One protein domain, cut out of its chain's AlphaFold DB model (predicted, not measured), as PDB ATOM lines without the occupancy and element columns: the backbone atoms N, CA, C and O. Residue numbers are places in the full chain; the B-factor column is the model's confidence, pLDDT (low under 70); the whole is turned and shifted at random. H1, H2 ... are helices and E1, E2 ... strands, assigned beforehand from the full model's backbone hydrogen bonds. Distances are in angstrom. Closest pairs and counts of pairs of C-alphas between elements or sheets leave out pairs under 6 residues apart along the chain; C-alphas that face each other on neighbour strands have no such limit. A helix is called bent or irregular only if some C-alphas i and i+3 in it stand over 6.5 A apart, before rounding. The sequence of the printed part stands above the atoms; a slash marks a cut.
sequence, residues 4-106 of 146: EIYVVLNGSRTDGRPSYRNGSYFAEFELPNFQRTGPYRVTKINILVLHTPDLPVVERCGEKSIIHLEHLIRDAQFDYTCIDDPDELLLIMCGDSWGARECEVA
ATOM      1  N   GLU A   4     142.300 160.211 205.039       97.50
ATOM      2  CA  GLU A   4     143.057 161.446 204.874       97.50
ATOM      3  C   GLU A   4     142.737 162.110 203.538       97.50
ATOM      4  O   GLU A   4     142.667 161.448 202.501       97.50
ATOM      5  N   ILE A   5     142.576 163.427 203.561       97.12
ATOM      6  CA  ILE A   5     142.347 164.228 202.361       97.12
ATOM      7  C   ILE A   5     143.506 165.190 202.154       97.12
ATOM      8  O   ILE A   5     144.146 165.614 203.114       97.12
ATOM      9  N   TYR A   6     143.759 165.548 200.902       97.62
ATOM     10  CA  TYR A   6     144.855 166.425 200.518       97.62
ATOM     11  C   TYR A   6     144.287 167.612 199.746       97.62
ATOM     12  O   TYR A   6     143.557 167.426 198.774       97.62
ATOM     13  N   VAL A   7     144.601 168.824 200.198       97.44
ATOM     14  CA  VAL A   7     144.140 170.080 199.602       97.44
ATOM     15  C   VAL A   7     145.359 170.818 199.085       97.44
ATOM     16  O   VAL A   7     146.223 171.205 199.866       97.44
ATOM     17  N   VAL A   8     145.434 171.001 197.771       97.81
ATOM     18  CA  VAL A   8     146.567 171.668 197.126       97.81
ATOM     19  C   VAL A   8     146.207 173.126 196.858       97.81
ATOM     20  O   VAL A   8     145.211 173.411 196.192       97.81
ATOM     21  N   LEU A   9     147.019 174.050 197.367       97.81
ATOM     22  CA  LEU A   9     146.854 175.492 197.203       97.81
ATOM     23  C   LEU A   9     148.048 176.087 196.457       97.81
ATOM     24  O   LEU A   9     149.177 175.631 196.599       97.81
ATOM     25  N   ASN A  10     147.800 177.141 195.681       97.12
ATOM     26  CA  ASN A  10     148.853 177.888 194.997       97.12
ATOM     27  C   ASN A  10     149.288 179.082 195.861       97.12
ATOM     28  O   ASN A  10     148.526 180.044 196.003       97.12
ATOM     29  N   GLY A  11     150.501 179.016 196.411       97.56
ATOM     30  CA  GLY A  11     151.153 180.050 197.220       97.56
ATOM     31  C   GLY A  11     151.890 181.126 196.411       97.56
ATOM     32  O   GLY A  11     152.367 182.095 196.989       97.56
ATOM     33  N   SER A  12     151.964 181.013 195.082       96.38
ATOM     34  CA  SER A  12     152.653 181.958 194.176       96.38
ATOM     35  C   SER A  12     151.704 182.830 193.351       96.38
ATOM     36  O   SER A  12     152.063 183.366 192.302       96.38
ATOM     37  N   ARG A  13     150.449 182.968 193.784       94.88
ATOM     38  CA  ARG A  13     149.423 183.663 193.003       94.88
ATOM     39  C   ARG A  13     149.574 185.182 193.096       94.88
ATOM     40  O   ARG A  13     149.335 185.780 194.138       94.88
ATOM     41  N   THR A  14     149.940 185.810 191.980       94.00
ATOM     42  CA  THR A  14     150.217 187.256 191.890       94.00
ATOM     43  C   THR A  14     149.052 188.083 191.340       94.00
ATOM     44  O   THR A  14     149.147 189.306 191.273       94.00
ATOM     45  N   ASP A  15     147.915 187.460 191.009       93.19
ATOM     46  CA  ASP A  15     146.713 188.123 190.467       93.19
ATOM     47  C   ASP A  15     145.902 188.915 191.517       93.19
ATOM     48  O   ASP A  15     144.735 189.246 191.298       93.19
ATOM     49  N   GLY A  16     146.497 189.184 192.682       89.44
ATOM     50  CA  GLY A  16     145.888 189.910 193.798       89.44
ATOM     51  C   GLY A  16     144.827 189.126 194.571       89.44
ATOM     52  O   GLY A  16     144.271 189.633 195.542       89.44
ATOM     53  N   ARG A  17     144.526 187.890 194.173       93.25
ATOM     54  CA  ARG A  17     143.552 187.053 194.867       93.25
ATOM     55  C   ARG A  17     144.308 186.097 195.819       93.25
ATOM     56  O   ARG A  17     145.320 185.546 195.393       93.25
ATOM     57  N   PRO A  18     143.774 185.747 196.998       96.00
ATOM     58  CA  PRO A  18     144.473 184.907 197.985       96.00
ATOM     59  C   PRO A  18     144.504 183.409 197.637       96.00
ATOM     60  O   PRO A  18     143.683 182.943 196.837       96.00
ATOM     61  N   SER A  19     145.419 182.642 198.229       97.25
ATOM     62  CA  SER A  19     145.538 181.187 198.009       97.25
ATOM     63  C   SER A  19     144.264 180.428 198.393       97.25
ATOM     64  O   SER A  19     143.788 179.600 197.618       97.25
ATOM     65  N   TYR A  20     143.662 180.778 199.528       97.75
ATOM     66  CA  TYR A  20     142.367 180.285 199.987       97.75
ATOM     67  C   TYR A  20     141.299 181.388 199.931       97.75
ATOM     68  O   TYR A  20     141.567 182.562 200.189       97.75
ATOM     69  N   ARG A  21     140.054 181.021 199.593       96.00
ATOM     70  CA  ARG A  21     138.912 181.947 199.528       96.00
ATOM     71  C   ARG A  21     137.685 181.344 200.202       96.00
ATOM     72  O   ARG A  21     137.296 180.231 199.858       96.00
ATOM     73  N   ASN A  22     137.006 182.135 201.030       92.69
ATOM     74  CA  ASN A  22     135.750 181.730 201.675       92.69
ATOM     75  C   ASN A  22     134.600 181.462 200.694       92.69
ATOM     76  O   ASN A  22     133.722 180.680 201.016       92.69
ATOM     77  N   GLY A  23     134.623 182.066 199.501       93.12
ATOM     78  CA  GLY A  23     133.663 181.784 198.422       93.12
ATOM     79  C   GLY A  23     134.184 180.788 197.380       93.12
ATOM     80  O   GLY A  23     133.834 180.875 196.207       93.12
ATOM     81  N   SER A  24     135.150 179.938 197.742       94.56
ATOM     82  CA  SER A  24     135.603 178.853 196.864       94.56
ATOM     83  C   SER A  24     134.671 177.650 196.984       94.56
ATOM     84  O   SER A  24     134.052 177.446 198.025       94.56
ATOM     85  N   TYR A  25     134.640 176.798 195.957       96.38
ATOM     86  CA  TYR A  25     133.908 175.529 196.023       96.38
ATOM     87  C   TYR A  25     134.317 174.677 197.229       96.38
ATOM     88  O   TYR A  25     133.458 174.093 197.888       96.38
ATOM     89  N   PHE A  26     135.613 174.669 197.558       95.56
ATOM     90  CA  PHE A  26     136.119 173.961 198.728       95.56
ATOM     91  C   PHE A  26     135.462 174.462 200.023       95.56
ATOM     92  O   PHE A  26     134.988 173.664 200.828       95.56
ATOM     93  N   ALA A  27     135.393 175.784 200.204       95.00
ATOM     94  CA  ALA A  27     134.819 176.400 201.396       95.00
ATOM     95  C   ALA A  27     133.293 176.228 201.486       95.00
ATOM     96  O   ALA A  27     132.772 175.960 202.566       95.00
ATOM     97  N   GLU A  28     132.578 176.367 200.369       95.75
ATOM     98  CA  GLU A  28     131.110 176.376 200.362       95.75
ATOM     99  C   GLU A  28     130.492 174.974 200.304       95.75
ATOM    100  O   GLU A  28     129.435 174.740 200.890       95.75
ATOM    101  N   PHE A  29     131.139 174.029 199.615       95.31
ATOM    102  CA  PHE A  29     130.515 172.751 199.266       95.31
ATOM    103  C   PHE A  29     131.325 171.524 199.667       95.31
ATOM    104  O   PHE A  29     130.730 170.466 199.859       95.31
ATOM    105  N   GLU A  30     132.644 171.613 199.815       95.19
ATOM    106  CA  GLU A  30     133.447 170.434 200.164       95.19
ATOM    107  C   GLU A  30     133.634 170.322 201.677       95.19
ATOM    108  O   GLU A  30     133.117 169.386 202.290       95.19
ATOM    109  N   LEU A  31     134.297 171.307 202.293       94.88
ATOM    110  CA  LEU A  31     134.643 171.299 203.714       94.88
ATOM    111  C   LEU A  31     133.419 171.114 204.635       94.88
ATOM    112  O   LEU A  31     133.494 170.261 205.524       94.88
ATOM    113  N   PRO A  32     132.271 171.797 204.425       94.38
ATOM    114  CA  PRO A  32     131.091 171.608 205.274       94.38
ATOM    115  C   PRO A  32     130.454 170.217 205.158       94.38
ATOM    116  O   PRO A  32     129.735 169.792 206.059       94.38
ATOM    117  N   ASN A  33     130.701 169.503 204.055       94.75
ATOM    118  CA  ASN A  33     130.094 168.202 203.767       94.75
ATOM    119  C   ASN A  33     130.994 167.012 204.136       94.75
ATOM    120  O   ASN A  33     130.606 165.853 203.944       94.75
ATOM    121  N   PHE A  34     132.188 167.255 204.680       95.50
ATOM    122  CA  PHE A  34     133.041 166.180 205.168       95.50
ATOM    123  C   PHE A  34     132.453 165.524 206.420       95.50
ATOM    124  O   PHE A  34     132.157 166.161 207.431       95.50
ATOM    125  N   GLN A  35     132.297 164.203 206.347       93.75
ATOM    126  CA  GLN A  35     131.769 163.407 207.446       93.75
ATOM    127  C   GLN A  35     132.826 163.259 208.538       93.75
ATOM    128  O   GLN A  35     133.959 162.864 208.265       93.75
ATOM    129  N   ARG A  36     132.445 163.547 209.784       89.31
ATOM    130  CA  ARG A  36     133.341 163.492 210.954       89.31
ATOM    131  C   ARG A  36     133.245 162.186 211.727       89.31
ATOM    132  O   ARG A  36     134.179 161.799 212.420       89.31
ATOM    133  N   THR A  37     132.112 161.505 211.623       90.38
ATOM    134  CA  THR A  37     131.798 160.305 212.395       90.38
ATOM    135  C   THR A  37     131.307 159.188 211.481       90.38
ATOM    136  O   THR A  37     131.037 159.391 210.299       90.38
ATOM    137  N   GLY A  38     131.223 157.981 212.037       91.56
ATOM    138  CA  GLY A  38     130.813 156.796 211.296       91.56
ATOM    139  C   GLY A  38     131.961 156.110 210.545       91.56
ATOM    140  O   GLY A  38     133.123 156.509 210.663       91.56
ATOM    141  N   PRO A  39     131.641 155.039 209.799       90.69
ATOM    142  CA  PRO A  39     132.641 154.185 209.159       90.69
ATOM    143  C   PRO A  39     133.352 154.855 207.972       90.69
ATOM    144  O   PRO A  39     134.462 154.465 207.631       90.69
ATOM    145  N   TYR A  40     132.745 155.885 207.373       92.94
ATOM    146  CA  TYR A  40     133.282 156.624 206.228       92.94
ATOM    147  C   TYR A  40     133.463 158.099 206.594       92.94
ATOM    148  O   TYR A  40     132.687 158.954 206.171       92.94
ATOM    149  N   ARG A  41     134.475 158.379 207.420       95.56
ATOM    150  CA  ARG A  41     134.785 159.722 207.932       95.56
ATOM    151  C   ARG A  41     136.131 160.229 207.436       95.56
ATOM    152  O   ARG A  41     137.041 159.432 207.216       95.56
ATOM    153  N   VAL A  42     136.270 161.543 207.315       97.38
ATOM    154  CA  VAL A  42     137.567 162.201 207.133       97.38
ATOM    155  C   VAL A  42     138.317 162.165 208.463       97.38
ATOM    156  O   VAL A  42     137.765 162.502 209.510       97.38
ATOM    157  N   THR A  43     139.560 161.696 208.429       95.94
ATOM    158  CA  THR A  43     140.413 161.556 209.615       95.94
ATOM    159  C   THR A  43     141.406 162.696 209.749       95.94
ATOM    160  O   THR A  43     141.781 163.016 210.869       95.94
ATOM    161  N   LYS A  44     141.830 163.297 208.632       97.81
ATOM    162  CA  LYS A  44     142.824 164.369 208.612       97.81
ATOM    163  C   LYS A  44     142.776 165.146 207.300       97.81
ATOM    164  O   LYS A  44     142.549 164.544 206.251       97.81
ATOM    165  N   ILE A  45     143.028 166.449 207.359       98.25
ATOM    166  CA  ILE A  45     143.150 167.330 206.192       98.25
ATOM    167  C   ILE A  45     144.609 167.775 206.042       98.25
ATOM    168  O   ILE A  45     145.141 168.507 206.871       98.25
ATOM    169  N   ASN A  46     145.274 167.336 204.980       98.50
ATOM    170  CA  ASN A  46     146.649 167.701 204.665       98.50
ATOM    171  C   ASN A  46     146.647 168.861 203.653       98.50
ATOM    172  O   ASN A  46     146.294 168.677 202.489       98.50
ATOM    173  N   ILE A  47     147.023 170.058 204.091       98.69
ATOM    174  CA  ILE A  47     147.156 171.251 203.249       98.69
ATOM    175  C   ILE A  47     148.559 171.254 202.641       98.69
ATOM    176  O   ILE A  47     149.554 171.215 203.364       98.69
ATOM    177  N   LEU A  48     148.637 171.300 201.316       98.62
ATOM    178  CA  LEU A  48     149.885 171.363 200.563       98.62
ATOM    179  C   LEU A  48     149.932 172.704 199.832       98.62
ATOM    180  O   LEU A  48     149.122 172.951 198.935       98.62
ATOM    181  N   VAL A  49     150.852 173.578 200.223       98.38
ATOM    182  CA  VAL A  49     151.007 174.906 199.620       98.38
ATOM    183  C   VAL A  49     152.157 174.838 198.633       98.38
ATOM    184  O   VAL A  49     153.300 174.625 199.022       98.38
ATOM    185  N   LEU A  50     151.844 174.973 197.347       96.88
ATOM    186  CA  LEU A  50     152.830 174.909 196.279       96.88
ATOM    187  C   LEU A  50     153.206 176.304 195.804       96.88
ATOM    188  O   LEU A  50     152.337 177.109 195.451       96.88
ATOM    189  N   HIS A  51     154.503 176.537 195.712       95.38
ATOM    190  CA  HIS A  51     155.096 177.705 195.098       95.38
ATOM    191  C   HIS A  51     155.619 177.334 193.715       95.38
ATOM    192  O   HIS A  51     156.361 176.370 193.530       95.38
ATOM    193  N   THR A  52     155.206 178.096 192.709       93.19
ATOM    194  CA  THR A  52     155.709 177.907 191.351       93.19
ATOM    195  C   THR A  52     157.186 178.319 191.315       93.19
ATOM    196  O   THR A  52     157.489 179.443 191.726       93.19
ATOM    197  N   PRO A  53     158.100 177.465 190.812       91.69
ATOM    198  CA  PRO A  53     159.509 177.823 190.667       91.69
ATOM    199  C   PRO A  53     159.692 179.118 189.867       91.69
ATOM    200  O   PRO A  53     158.921 179.396 188.947       91.69
ATOM    201  N   ASP A  54     160.694 179.916 190.239       90.81
ATOM    202  CA  ASP A  54     160.980 181.253 189.689       90.81
ATOM    203  C   ASP A  54     159.866 182.315 189.848       90.81
ATOM    204  O   ASP A  54     160.053 183.464 189.438       90.81
ATOM    205  N   LEU A  55     158.728 181.994 190.476       91.50
ATOM    206  CA  LEU A  55     157.708 182.983 190.827       91.50
ATOM    207  C   LEU A  55     157.830 183.436 192.288       91.50
ATOM    208  O   LEU A  55     158.307 182.693 193.148       91.50
ATOM    209  N   PRO A  56     157.361 184.656 192.612       94.44
ATOM    210  CA  PRO A  56     157.325 185.125 193.988       94.44
ATOM    211  C   PRO A  56     156.515 184.196 194.896       94.44
ATOM    212  O   PRO A  56     155.442 183.717 194.528       94.44
ATOM    213  N   VAL A  57     157.006 184.013 196.119       95.81
ATOM    214  CA  VAL A  57     156.244 183.397 197.206       95.81
ATOM    215  C   VAL A  57     155.316 184.452 197.798       95.81
ATOM    216  O   VAL A  57     155.776 185.478 198.302       95.81
ATOM    217  N   VAL A  58     154.009 184.222 197.700       97.56
ATOM    218  CA  VAL A  58     152.966 185.163 198.125       97.56
ATOM    219  C   VAL A  58     152.327 184.734 199.443       97.56
ATOM    220  O   VAL A  58     152.071 185.604 200.276       97.56
ATOM    221  N   GLU A  59     152.068 183.444 199.650       98.12
ATOM    222  CA  GLU A  59     151.483 182.908 200.885       98.12
ATOM    223  C   GLU A  59     152.092 181.561 201.248       98.12
ATOM    224  O   GLU A  59     152.141 180.673 200.403       98.12
ATOM    225  N   ARG A  60     152.468 181.410 202.519       98.44
ATOM    226  CA  ARG A  60     152.938 180.159 203.121       98.44
ATOM    227  C   ARG A  60     151.934 179.594 204.120       98.44
ATOM    228  O   ARG A  60     151.014 180.290 204.560       98.44
ATOM    229  N   CYS A  61     152.146 178.350 204.533       98.62
ATOM    230  CA  CYS A  61     151.514 177.805 205.733       98.62
ATOM    231  C   CYS A  61     151.607 178.778 206.921       98.62
ATOM    232  O   CYS A  61     152.650 179.385 207.163       98.62
ATOM    233  N   GLY A  62     150.511 178.942 207.665       98.19
ATOM    234  CA  GLY A  62     150.435 179.893 208.776       98.19
ATOM    235  C   GLY A  62     150.342 181.375 208.385       98.19
ATOM    236  O   GLY A  62     150.314 182.225 209.276       98.19
ATOM    237  N   GLU A  63     150.236 181.723 207.099       97.94
ATOM    238  CA  GLU A  63     150.134 183.116 206.650       97.94
ATOM    239  C   GLU A  63     148.779 183.448 206.004       97.94
ATOM    240  O   GLU A  63     148.085 182.591 205.460       97.94
ATOM    241  N   LYS A  64     148.409 184.735 206.057       96.44
ATOM    242  CA  LYS A  64     147.314 185.373 205.296       96.44
ATOM    243  C   LYS A  64     146.020 184.545 205.202       96.44
ATOM    244  O   LYS A  64     145.277 184.467 206.175       96.44
ATOM    245  N   SER A  65     145.689 184.003 204.029       98.00
ATOM    246  CA  SER A  65     144.452 183.243 203.833       98.00
ATOM    247  C   SER A  65     144.587 181.784 204.256       98.00
ATOM    248  O   SER A  65     143.591 181.153 204.605       98.00
ATOM    249  N   ILE A  66     145.811 181.262 204.285       98.38
ATOM    250  CA  ILE A  66     146.100 179.878 204.654       98.38
ATOM    251  C   ILE A  66     145.885 179.679 206.154       98.38
ATOM    252  O   ILE A  66     145.180 178.750 206.536       98.38
ATOM    253  N   ILE A  67     146.324 180.614 207.007       98.25
ATOM    254  CA  ILE A  67     145.994 180.562 208.445       98.25
ATOM    255  C   ILE A  67     144.482 180.647 208.703       98.25
ATOM    256  O   ILE A  67     143.974 180.039 209.645       98.25
ATOM    257  N   HIS A  68     143.729 181.353 207.851       97.75
ATOM    258  CA  HIS A  68     142.273 181.378 207.968       97.75
ATOM    259  C   HIS A  68     141.659 180.006 207.663       97.75
ATOM    260  O   HIS A  68     140.801 179.546 208.415       97.75
ATOM    261  N   LEU A  69     142.129 179.330 206.613       98.19
ATOM    262  CA  LEU A  69     141.735 177.954 206.312       98.19
ATOM    263  C   LEU A  69     142.078 176.997 207.463       98.19
ATOM    264  O   LEU A  69     141.236 176.195 207.862       98.19
ATOM    265  N   GLU A  70     143.286 177.091 208.018       98.38
ATOM    266  CA  GLU A  70     143.711 176.272 209.157       98.38
ATOM    267  C   GLU A  70     142.782 176.437 210.366       98.38
ATOM    268  O   GLU A  70     142.396 175.451 210.997       98.38
ATOM    269  N   HIS A  71     142.376 177.674 210.670       97.88
ATOM    270  CA  HIS A  71     141.398 177.944 211.722       97.88
ATOM    271  C   HIS A  71     140.031 177.339 211.402       97.88
ATOM    272  O   HIS A  71     139.467 176.672 212.258       97.88
ATOM    273  N   LEU A  72     139.528 177.476 210.172       96.31
ATOM    274  CA  LEU A  72     138.242 176.885 209.783       96.31
ATOM    275  C   LEU A  72     138.237 175.356 209.898       96.31
ATOM    276  O   LEU A  72     137.265 174.773 210.370       96.31
ATOM    277  N   ILE A  73     139.330 174.703 209.500       97.38
ATOM    278  CA  ILE A  73     139.489 173.250 209.628       97.38
ATOM    279  C   ILE A  73     139.517 172.837 211.106       97.38
ATOM    280  O   ILE A  73     138.841 171.880 211.497       97.38
ATOM    281  N   ARG A  74     140.257 173.583 211.935       96.75
ATOM    282  CA  ARG A  74     140.328 173.363 213.383       96.75
ATOM    283  C   ARG A  74     138.971 173.562 214.059       96.75
ATOM    284  O   ARG A  74     138.569 172.725 214.861       96.75
ATOM    285  N   ASP A  75     138.253 174.623 213.709       95.69
ATOM    286  CA  ASP A  75     136.929 174.950 214.250       95.69
ATOM    287  C   ASP A  75     135.881 173.911 213.824       95.69
ATOM    288  O   ASP A  75     134.991 173.557 214.600       95.69
ATOM    289  N   ALA A  76     136.033 173.333 212.628       92.94
ATOM    290  CA  ALA A  76     135.261 172.179 212.170       92.94
ATOM    291  C   ALA A  76     135.634 170.857 212.886       92.94
ATOM    292  O   ALA A  76     134.979 169.831 212.676       92.94
ATOM    293  N   GLN A  77     136.618 170.889 213.792       94.88
ATOM    294  CA  GLN A  77     137.108 169.766 214.597       94.88
ATOM    295  C   GLN A  77     137.753 168.650 213.763       94.88
ATOM    296  O   GLN A  77     137.608 167.468 214.084       94.88
ATOM    297  N   PHE A  78     138.454 169.014 212.690       96.44
ATOM    298  CA  PHE A  78     139.316 168.096 211.951       96.44
ATOM    299  C   PHE A  78     140.780 168.275 212.360       96.44
ATOM    300  O   PHE A  78     141.256 169.398 212.541       96.44
ATOM    301  N   ASP A  79     141.513 167.165 212.428       96.81
ATOM    302  CA  ASP A  79     142.973 167.202 212.479       96.81
ATOM    303  C   ASP A  79     143.529 167.689 211.137       96.81
ATOM    304  O   ASP A  79     142.982 167.379 210.072       96.81
ATOM    305  N   TYR A  80     144.643 168.420 211.169       98.25
ATOM    306  CA  TYR A  80     145.263 168.932 209.952       98.25
ATOM    307  C   TYR A  80     146.786 169.015 210.031       98.25
ATOM    308  O   TYR A  80     147.379 169.028 211.109       98.25
ATOM    309  N   THR A  81     147.417 169.086 208.864       98.56
ATOM    310  CA  THR A  81     148.808 169.532 208.697       98.56
ATOM    311  C   THR A  81     148.887 170.520 207.548       98.56
ATOM    312  O   THR A  81     148.067 170.457 206.638       98.56
ATOM    313  N   CYS A  82     149.886 171.397 207.570       98.69
ATOM    314  CA  CYS A  82     150.215 172.268 206.450       98.69
ATOM    315  C   CYS A  82     151.701 172.118 206.121       98.69
ATOM    316  O   CYS A  82     152.532 172.154 207.030       98.69
ATOM    317  N   ILE A  83     152.020 171.895 204.846       98.31
ATOM    318  CA  ILE A  83     153.393 171.751 204.356       98.31
ATOM    319  C   ILE A  83     153.561 172.634 203.117       98.31
ATOM    320  O   ILE A  83     152.793 172.512 202.159       98.31
ATOM    321  N   ASP A  84     154.575 173.498 203.144       97.75
ATOM    322  CA  ASP A  84     155.049 174.221 201.963       97.75
ATOM    323  C   ASP A  84     155.926 173.282 201.118       97.75
ATOM    324  O   ASP A  84     156.827 172.639 201.655       97.75
ATOM    325  N   ASP A  85     155.682 173.237 199.807       94.38
ATOM    326  CA  ASP A  85     156.536 172.599 198.792       94.38
ATOM    327  C   ASP A  85     157.046 171.187 199.153       94.38
ATOM    328  O   ASP A  85     158.260 170.968 199.186       94.38
ATOM    329  N   PRO A  86     156.161 170.200 199.409       93.50
ATOM    330  CA  PRO A  86     156.605 168.829 199.650       93.50
ATOM    331  C   PRO A  86     157.427 168.312 198.460       93.50
ATOM    332  O   PRO A  86     157.035 168.502 197.301       93.50
ATOM    333  N   ASP A  87     158.551 167.650 198.754       87.81
ATOM    334  CA  ASP A  87     159.580 167.250 197.784       87.81
ATOM    335  C   ASP A  87     159.001 166.529 196.555       87.81
ATOM    336  O   ASP A  87     159.426 166.764 195.419       87.81
ATOM    337  N   GLU A  88     158.002 165.666 196.759       86.12
ATOM    338  CA  GLU A  88     157.369 164.891 195.693       86.12
ATOM    339  C   GLU A  88     156.587 165.771 194.713       86.12
ATOM    340  O   GLU A  88     156.621 165.527 193.505       86.12
ATOM    341  N   LEU A  89     155.889 166.798 195.206       89.94
ATOM    342  CA  LEU A  89     155.151 167.725 194.348       89.94
ATOM    343  C   LEU A  89     156.074 168.773 193.742       89.94
ATOM    344  O   LEU A  89     155.888 169.123 192.578       89.94
ATOM    345  N   LEU A  90     157.101 169.216 194.471       88.06
ATOM    346  CA  LEU A  90     158.123 170.105 193.926       88.06
ATOM    347  C   LEU A  90     158.807 169.463 192.713       88.06
ATOM    348  O   LEU A  90     158.979 170.113 191.685       88.06
ATOM    349  N   LEU A  91     159.103 168.161 192.779       86.56
ATOM    350  CA  LEU A  91     159.631 167.411 191.642       86.56
ATOM    351  C   LEU A  91     158.715 167.469 190.409       86.56
ATOM    352  O   LEU A  91     159.211 167.623 189.293       86.56
ATOM    353  N   ILE A  92     157.396 167.365 190.595       88.19
ATOM    354  CA  ILE A  92     156.419 167.476 189.501       88.19
ATOM    355  C   ILE A  92     156.396 168.908 188.948       88.19
ATOM    356  O   ILE A  92     156.409 169.095 187.732       88.19
ATOM    357  N   MET A  93     156.423 169.917 189.823       87.81
ATOM    358  CA  MET A  93     156.413 171.338 189.447       87.81
ATOM    359  C   MET A  93     157.649 171.755 188.635       87.81
ATOM    360  O   MET A  93     157.576 172.670 187.819       87.81
ATOM    361  N   CYS A  94     158.772 171.062 188.809       88.00
ATOM    362  CA  CYS A  94     160.010 171.322 188.075       88.00
ATOM    363  C   CYS A  94     159.997 170.874 186.607       88.00
ATOM    364  O   CYS A  94     160.955 171.172 185.893       88.00
ATOM    365  N   GLY A  95     158.945 170.185 186.143       81.56
ATOM    366  CA  GLY A  95     158.857 169.635 184.786       81.56
ATOM    367  C   GLY A  95     159.112 170.649 183.665       81.56
ATOM    368  O   GLY A  95     159.772 170.299 182.686       81.56
ATOM    369  N   ASP A  96     158.672 171.898 183.842       72.56
ATOM    370  CA  ASP A  96     158.832 172.974 182.852       72.56
ATOM    371  C   ASP A  96     160.001 173.931 183.166       72.56
ATOM    372  O   ASP A  96     160.483 174.631 182.276       72.56
ATOM    373  N   SER A  97     160.514 173.921 184.404       74.50
ATOM    374  CA  SER A  97     161.539 174.857 184.901       74.50
ATOM    375  C   SER A  97     162.693 174.143 185.615       74.50
ATOM    376  O   SER A  97     163.061 174.470 186.741       74.50
ATOM    377  N   TRP A  98     163.329 173.179 184.945       77.31
ATOM    378  CA  TRP A  98     164.458 172.398 185.490       77.31
ATOM    379  C   TRP A  98     165.678 173.224 185.938       77.31
ATOM    380  O   TRP A  98     166.526 172.715 186.674       77.31
ATOM    381  N   GLY A  99     165.800 174.462 185.448       81.62
ATOM    382  CA  GLY A  99     166.877 175.392 185.792       81.62
ATOM    383  C   GLY A  99     166.616 176.238 187.040       81.62
ATOM    384  O   GLY A  99     167.544 176.899 187.504       81.62
ATOM    385  N   ALA A 100     165.393 176.218 187.580       86.75
ATOM    386  CA  ALA A 100     165.040 176.985 188.766       86.75
ATOM    387  C   ALA A 100     165.830 176.499 189.988       86.75
ATOM    388  O   ALA A 100     166.112 175.305 190.145       86.75
ATOM    389  N   ARG A 101     166.172 177.422 190.890       86.06
ATOM    390  CA  ARG A 101     166.978 177.121 192.086       86.06
ATOM    391  C   ARG A 101     166.279 176.109 192.994       86.06
ATOM    392  O   ARG A 101     166.921 175.217 193.545       86.06
ATOM    393  N   GLU A 102     164.967 176.244 193.133       84.31
ATOM    394  CA  GLU A 102     164.092 175.371 193.913       84.31
ATOM    395  C   GLU A 102     164.131 173.925 193.381       84.31
ATOM    396  O   GLU A 102     164.024 172.969 194.147       84.31
ATOM    397  N   CYS A 103     164.409 173.747 192.088       87.25
ATOM    398  CA  CYS A 103     164.456 172.449 191.423       87.25
ATOM    399  C   CYS A 103     165.781 171.689 191.580       87.25
ATOM    400  O   CYS A 103     165.865 170.516 191.202       87.25
ATOM    401  N   GLU A 104     166.819 172.284 192.175       83.12
ATOM    402  CA  GLU A 104     168.082 171.569 192.408       83.12
ATOM    403  C   GLU A 104     167.914 170.437 193.439       83.12
ATOM    404  O   GLU A 104     168.539 169.376 193.323       83.12
ATOM    405  N   VAL A 105     167.013 170.616 194.412       74.19
ATOM    406  CA  VAL A 105     166.672 169.580 195.404       74.19
ATOM    407  C   VAL A 105     166.002 168.390 194.714       74.19
ATOM    408  O   VAL A 105     166.456 167.253 194.865       74.19
ATOM    409  N   ALA A 106     165.010 168.660 193.861       72.88
ATOM    410  CA  ALA A 106     164.324 167.655 193.052       72.88
ATOM    411  C   ALA A 106     165.293 166.885 192.134       72.88
ATOM    412  O   ALA A 106     165.255 165.653 192.051       72.88
TER     413      ALA A 106
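What this domain is: This is residues 4 to 106 of the 146 residues of the protein "Hypothetical protein" of Adineta steineri (UniProt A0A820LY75). A small sheet of three parallel strands has helix H2 lying along one face, over E2 and E3, while H1 runs beside H2, off the sheet. Past the ends of the strands, H3 and H4 make a small helical pair at one end of the longest axis, and the loop at Gly 38 lies at the other. The printed part has 103 residues, with four named helices and three named strands in the order E1 H1 E2 H2 E3 H3 H4; the sheet's order is E1 E2 E3, and the class is mixed, helices and strands. It is compact, with a radius of gyration of the C-alphas of 14.8 A, yet elongated, spanning 47 by 30 by 20 A.

Where its parts are: E1, residues 4 to 10, begins at C-alpha 4 (143.057, 161.446, 204.874) and is 20.0 A long. H1, residues 25 to 33, is irregular: C-alphas 28 and 31 are 7.0 A apart. E2, residues 42 to 50, is 22.6 A long; H2, residues 64 to 75, is 17.2 A. E3 is residues 80 to 84, H3 residues 87 to 93, and H4 residues 103 to 106, ending at C-alpha 106 (164.324, 167.655, 193.052).

How they stand to each other: E1 and E2 are parallel at 22 degrees, with N 7 and O 46 2.9 A apart. E2 and E3 are parallel at 15 degrees, with N 47 and O 81 2.8 A apart. H2 is on the sheet at a height of 9.8 A, two layers, a helix on one face of a sheet; on the local plane it stands at 3 degrees to E2, along the strands. Its closest C-alphas to E3 are those of Ile 73 and Tyr 80, 7.2 A. H1 is not on the sheet; it is close to H2 but not clearly touching, Leu 31 and Ile 73 having the closest C-alphas at 7.9 A, with a shallow tilt of 14 degrees, the same way. E1, H1, E2 and E2, H2, E3 are strand-helix-strand units, parallel neighbour strands with a helix between, each with a right-handed crossover. H3 only grazes the sheet, with residues 89 to 93, and touches H4, closest at the C-alphas of Leu 91 and Ala 106, 4.9 A. O i to N i+4 pairs within hydrogen-bond range number 2 of 5 in H1, beside 2 of 6 O i to N i+3 pairs, 7 of 8 in H2 and 2 of 3 in H3; H4 is too short for such a pair.

The domain as a whole: The two C-alphas farthest apart, those of Gly 38 and Gly 99, are 47.9 A apart. The links E1 to H1 and E2 to H2 are long. The printed part has no cut, and no printed residue is under 70 in pLDDT.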